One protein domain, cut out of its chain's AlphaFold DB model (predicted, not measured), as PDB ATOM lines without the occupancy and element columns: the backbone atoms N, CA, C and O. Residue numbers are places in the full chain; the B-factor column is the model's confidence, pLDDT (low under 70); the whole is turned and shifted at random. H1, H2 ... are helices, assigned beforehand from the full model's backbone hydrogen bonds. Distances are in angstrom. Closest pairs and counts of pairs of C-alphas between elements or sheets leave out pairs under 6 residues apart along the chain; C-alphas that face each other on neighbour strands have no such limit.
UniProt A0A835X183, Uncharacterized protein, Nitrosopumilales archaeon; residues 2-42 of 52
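Overview. This is residues 2 to 42 of the 52 residues of an uncharacterized protein of Nitrosopumilales archaeon (UniProt A0A835X183). The longest helix, H3, is an arm that reaches away from a small head made by the two short helices H1 and H2, and residues 30 to 42 stick out with nothing packed on them. In the head, H1 and H2 meet at a steep angle, and the arm joins it at H2, through the first residues of H3. The printed part has 41 residues with three named helices, H1, H2 and H3 along the chain, and no named strand; its class is all helix. It is loose, with a radius of gyration of the C-alphas of 12.0 A, and spans 36 by 16 by 16 A, a rod in outline whose length comes from the arm.

Arrangement. H3, residues 28 to 40, touches H2, residues 16 to 23, with residues 28 to 29 alone. Their closest C-alphas, those of Pro 28 and Gln 20, are 6.6 A apart. The lines of H2 and H3 stand at 70.1 degrees, only just about perpendicular. H2 also touches H1, residues 2 to 10, where the closest C-alphas, those of Ile 23 and Met 4, are 6.3 A apart. H1 and H2 run opposite ways at a steep tilt of 65 degrees. H1 and H3 are apart. In H1, H2 and H3 every O i to N i+4 pair is within hydrogen-bond range.

Along the chain. H3 measures 18.4 A from C-alpha 28 at (211.506, 195.042, 153.290) to C-alpha 40 at (223.000, 202.101, 165.738). H2 measures 10.5 A from C-alpha 16 to C-alpha 23. H1 measures 12.5 A and begins with C-alpha 2 at (200.760, 206.691, 148.077).

Size, cuts and confidence. The two C-alphas farthest apart, those of Lys 10 and Thr 41, are 36.3 A from each other. The printed part has no cut. The links H1 to H2 and H2 to H3 are tight, with 5 and 4 residues. The mean pLDDT of the printed part is 82.4, and residue 2 is under 70.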
ATOM      1  N   LYS A   2     202.237 206.830 148.024       66.56
ATOM      2  CA  LYS A   2     200.760 206.691 148.077       66.56
ATOM      3  C   LYS A   2     200.263 205.234 148.094       66.56
ATOM      4  O   LYS A   2     199.499 204.877 148.980       66.56
ATOM      5  N   ALA A   3     200.849 204.372 147.259       75.06
ATOM      6  CA  ALA A   3     200.483 202.955 147.177       75.06
ATOM      7  C   ALA A   3     200.578 202.179 148.509       75.06
ATOM      8  O   ALA A   3     199.780 201.284 148.752       75.06
ATOM      9  N   MET A   4     201.517 202.532 149.403       78.75
ATOM     10  CA  MET A   4     201.618 201.871 150.713       78.75
ATOM     11  C   MET A   4     200.443 202.202 151.629       78.75
ATOM     12  O   MET A   4     199.978 201.342 152.371       78.75
ATOM     13  N   LEU A   5     200.012 203.465 151.616       80.88
ATOM     14  CA  LEU A   5     198.907 203.941 152.438       80.88
ATOM     15  C   LEU A   5     197.585 203.397 151.896       80.88
ATOM     16  O   LEU A   5     196.812 202.855 152.675       80.88
ATOM     17  N   GLU A   6     197.396 203.418 150.575       84.25
ATOM     18  CA  GLU A   6     196.203 202.872 149.919       84.25
ATOM     19  C   GLU A   6     196.045 201.363 150.152       84.25
ATOM     20  O   GLU A   6     194.968 200.904 150.529       84.25
ATOM     21  N   GLU A   7     197.113 200.571 149.991       83.88
ATOM     22  CA  GLU A   7     197.047 199.127 150.256       83.88
ATOM     23  C   GLU A   7     196.793 198.825 151.737       83.88
ATOM     24  O   GLU A   7     196.039 197.897 152.036       83.88
ATOM     25  N   ARG A   8     197.342 199.641 152.650       83.19
ATOM     26  CA  ARG A   8     197.098 199.538 154.096       83.19
ATOM     27  C   ARG A   8     195.665 199.895 154.477       83.19
ATOM     28  O   ARG A   8     195.123 199.269 155.387       83.19
ATOM     29  N   GLU A   9     195.081 200.904 153.830       85.44
ATOM     30  CA  GLU A   9     193.685 201.302 154.034       85.44
ATOM     31  C   GLU A   9     192.727 200.210 153.566       85.44
ATOM     32  O   GLU A   9     191.765 199.910 154.269       85.44
ATOM     33  N   LYS A  10     193.020 199.547 152.439       86.00
ATOM     34  CA  LYS A  10     192.229 198.396 151.978       86.00
ATOM     35  C   LYS A  10     192.355 197.197 152.914       86.00
ATOM     36  O   LYS A  10     191.356 196.564 153.247       86.00
ATOM     37  N   LYS A  11     193.583 196.835 153.299       85.31
ATOM     38  CA  LYS A  11     193.852 195.719 154.212       85.31
ATOM     39  C   LYS A  11     195.174 195.947 154.940       85.31
ATOM     40  O   LYS A  11     196.202 196.210 154.324       85.31
ATOM     41  N   LYS A  12     195.169 195.788 156.266       85.50
ATOM     42  CA  LYS A  12     196.404 195.837 157.058       85.50
ATOM     43  C   LYS A  12     197.351 194.723 156.605       85.50
ATOM     44  O   LYS A  12     196.922 193.584 156.453       85.50
ATOM     45  N   PHE A  13     198.628 195.056 156.447       85.31
ATOM     46  CA  PHE A  13     199.663 194.070 156.151       85.31
ATOM     47  C   PHE A  13     199.807 193.106 157.326       85.31
ATOM     48  O   PHE A  13     200.056 193.532 158.456       85.31
ATOM     49  N   GLU A  14     199.647 191.816 157.055       84.44
ATOM     50  CA  GLU A  14     199.747 190.765 158.074       84.44
ATOM     51  C   GLU A  14     201.180 190.239 158.198       84.44
ATOM     52  O   GLU A  14     201.589 189.763 159.255       84.44
ATOM     53  N   ASN A  15     201.968 190.335 157.125       85.88
ATOM     54  CA  ASN A  15     203.340 189.856 157.098       85.88
ATOM     55  C   ASN A  15     204.212 190.649 156.104       85.88
ATOM     56  O   ASN A  15     203.730 191.422 155.274       85.88
ATOM     57  N   PHE A  16     205.529 190.454 156.201       82.31
ATOM     58  CA  PHE A  16     206.497 191.132 155.336       82.31
ATOM     59  C   PHE A  16     206.423 190.694 153.867       82.31
ATOM     60  O   PHE A  16     206.827 191.473 153.009       82.31
ATOM     61  N   ALA A  17     205.938 189.481 153.575       81.81
ATOM     62  CA  ALA A  17     205.799 188.980 152.207       81.81
ATOM     63  C   ALA A  17     204.620 189.654 151.484       81.81
ATOM     64  O   ALA A  17     204.794 190.129 150.372       81.81
ATOM     65  N   ASP A  18     203.486 189.827 152.160       85.44
ATOM     66  CA  ASP A  18     202.301 190.547 151.680       85.44
ATOM     67  C   ASP A  18     202.633 192.018 151.390       85.44
ATOM     68  O   ASP A  18     202.282 192.551 150.339       85.44
ATOM     69  N   LEU A  19     203.426 192.653 152.262       82.50
ATOM     70  CA  LEU A  19     203.967 193.991 152.007       82.50
ATOM     71  C   LEU A  19     204.894 194.016 150.776       82.50
ATOM     72  O   LEU A  19     204.883 194.981 150.012       82.50
ATOM     73  N   GLN A  20     205.692 192.964 150.579       82.69
ATOM     74  CA  GLN A  20     206.593 192.829 149.436       82.69
ATOM     75  C   GLN A  20     205.823 192.678 148.118       82.69
ATOM     76  O   GLN A  20     206.119 193.383 147.157       82.69
ATOM     77  N   GLU A  21     204.833 191.785 148.088       83.56
ATOM     78  CA  GLU A  21     204.040 191.459 146.901       83.56
ATOM     79  C   GLU A  21     203.110 192.604 146.499       83.56
ATOM     80  O   GLU A  21     203.065 192.968 145.327       83.56
ATOM     81  N   ARG A  22     202.421 193.235 147.458       83.88
ATOM     82  CA  ARG A  22     201.464 194.319 147.173       83.88
ATOM     83  C   ARG A  22     202.123 195.612 146.722       83.88
ATOM     84  O   ARG A  22     201.606 196.322 145.867       83.88
ATOM     85  N   ILE A  23     203.253 195.948 147.336       80.50
ATOM     86  CA  ILE A  23     203.926 197.237 147.125       80.50
ATOM     87  C   ILE A  23     205.053 197.086 146.088       80.50
ATOM     88  O   ILE A  23     205.597 198.082 145.611       80.50
ATOM     89  N   GLY A  24     205.420 195.850 145.729       76.31
ATOM     90  CA  GLY A  24     206.566 195.557 144.867       76.31
ATOM     91  C   GLY A  24     207.899 195.964 145.501       76.31
ATOM     92  O   GLY A  24     208.880 196.217 144.799       76.31
ATOM     93  N   LEU A  25     207.939 196.099 146.830       75.50
ATOM     94  CA  LEU A  25     209.131 196.560 147.530       75.50
ATOM     95  C   LEU A  25     210.173 195.446 147.527       75.50
ATOM     96  O   LEU A  25     209.865 194.331 147.911       75.50
ATOM     97  N   LYS A  26     211.423 195.706 147.147       72.12
ATOM     98  CA  LYS A  26     212.465 194.671 147.237       72.12
ATOM     99  C   LYS A  26     212.911 194.499 148.690       72.12
ATOM    100  O   LYS A  26     213.471 195.421 149.272       72.12
ATOM    101  N   GLU A  27     212.663 193.316 149.248       75.25
ATOM    102  CA  GLU A  27     213.158 192.845 150.550       75.25
ATOM    103  C   GLU A  27     213.001 193.857 151.709       75.25
ATOM    104  O   GLU A  27     213.996 194.385 152.224       75.25
ATOM    105  N   PRO A  28     211.767 194.101 152.198       80.88
ATOM    106  CA  PRO A  28     211.506 195.042 153.290       80.88
ATOM    107  C   PRO A  28     212.301 194.715 154.560       80.88
ATOM    108  O   PRO A  28     212.752 195.626 155.250       80.88
ATOM    109  N   LYS A  29     212.556 193.427 154.836       82.25
ATOM    110  CA  LYS A  29     213.430 193.005 155.942       82.25
ATOM    111  C   LYS A  29     214.830 193.603 155.829       82.25
ATOM    112  O   LYS A  29     215.307 194.175 156.800       82.25
ATOM    113  N   LYS A  30     215.473 193.517 154.659       85.12
ATOM    114  CA  LYS A  30     216.827 194.057 154.466       85.12
ATOM    115  C   LYS A  30     216.855 195.572 154.611       85.12
ATOM    116  O   LYS A  30     217.789 196.096 155.208       85.12
ATOM    117  N   GLN A  31     215.836 196.270 154.109       83.25
ATOM    118  CA  GLN A  31     215.735 197.721 154.283       83.25
ATOM    119  C   GLN A  31     215.609 198.119 155.755       83.25
ATOM    120  O   GLN A  31     216.302 199.034 156.194       83.25
ATOM    121  N   ILE A  32     214.771 197.414 156.521       84.88
ATOM    122  CA  ILE A  32     214.617 197.655 157.959       84.88
ATOM    123  C   ILE A  32     215.917 197.329 158.696       84.88
ATOM    124  O   ILE A  32     216.390 198.150 159.469       84.88
ATOM    125  N   SER A  33     216.544 196.181 158.424       87.06
ATOM    126  CA  SER A  33     217.823 195.811 159.044       87.06
ATOM    127  C   SER A  33     218.929 196.820 158.744       87.06
ATOM    128  O   SER A  33     219.667 197.193 159.650       87.06
ATOM    129  N   LYS A  34     219.019 197.303 157.499       86.88
ATOM    130  CA  LYS A  34     219.978 198.345 157.125       86.88
ATOM    131  C   LYS A  34     219.716 199.633 157.907       86.88
ATOM    132  O   LYS A  34     220.647 200.168 158.493       86.88
ATOM    133  N   ARG A  35     218.455 200.065 157.992       86.06
ATOM    134  CA  ARG A  35     218.052 201.238 158.782       86.06
ATOM    135  C   ARG A  35     218.402 201.103 160.259       86.06
ATOM    136  O   ARG A  35     218.933 202.040 160.833       86.06
ATOM    137  N   ILE A  36     218.139 199.943 160.859       86.69
ATOM    138  CA  ILE A  36     218.512 199.660 162.250       86.69
ATOM    139  C   ILE A  36     220.030 199.787 162.421       86.69
ATOM    140  O   ILE A  36     220.477 200.430 163.363       86.69
ATOM    141  N   MET A  37     220.820 199.227 161.500       86.69
ATOM    142  CA  MET A  37     222.281 199.336 161.530       86.69
ATOM    143  C   MET A  37     222.738 200.801 161.443       86.69
ATOM    144  O   MET A  37     223.525 201.227 162.278       86.69
ATOM    145  N   GLU A  38     222.194 201.573 160.494       85.88
ATOM    146  CA  GLU A  38     222.480 203.008 160.302       85.88
ATOM    147  C   GLU A  38     222.055 203.869 161.513       85.88
ATOM    148  O   GLU A  38     222.660 204.903 161.806       85.88
ATOM    149  N   GLU A  39     221.005 203.468 162.235       85.75
ATOM    150  CA  GLU A  39     220.593 204.111 163.490       85.75
ATOM    151  C   GLU A  39     221.539 203.774 164.649       85.75
ATOM    152  O   GLU A  39     221.850 204.647 165.460       85.75
ATOM    153  N   ILE A  40     222.034 202.535 164.718       83.88
ATOM    154  CA  ILE A  40     223.000 202.101 165.738       83.88
ATOM    155  C   ILE A  40     224.365 202.766 165.515       83.88
ATOM    156  O   ILE A  40     224.993 203.195 166.486       83.88
ATOM    157  N   THR A  41     224.815 202.897 164.261       84.25
ATOM    158  CA  THR A  41     226.071 203.590 163.913       84.25
ATOM    159  C   THR A  41     225.988 205.105 164.102       84.25
ATOM    160  O   THR A  41     227.019 205.777 164.118       84.25
ATOM    161  N   GLY A  42     224.789 205.656 164.322       78.06
ATOM    162  CA  GLY A  42     224.579 207.087 164.549       78.06
ATOM    163  C   GLY A  42     224.645 207.927 163.273       78.06
ATOM    164  O   GLY A  42     224.754 209.149 163.348       78.06
TER     165      GLY A  42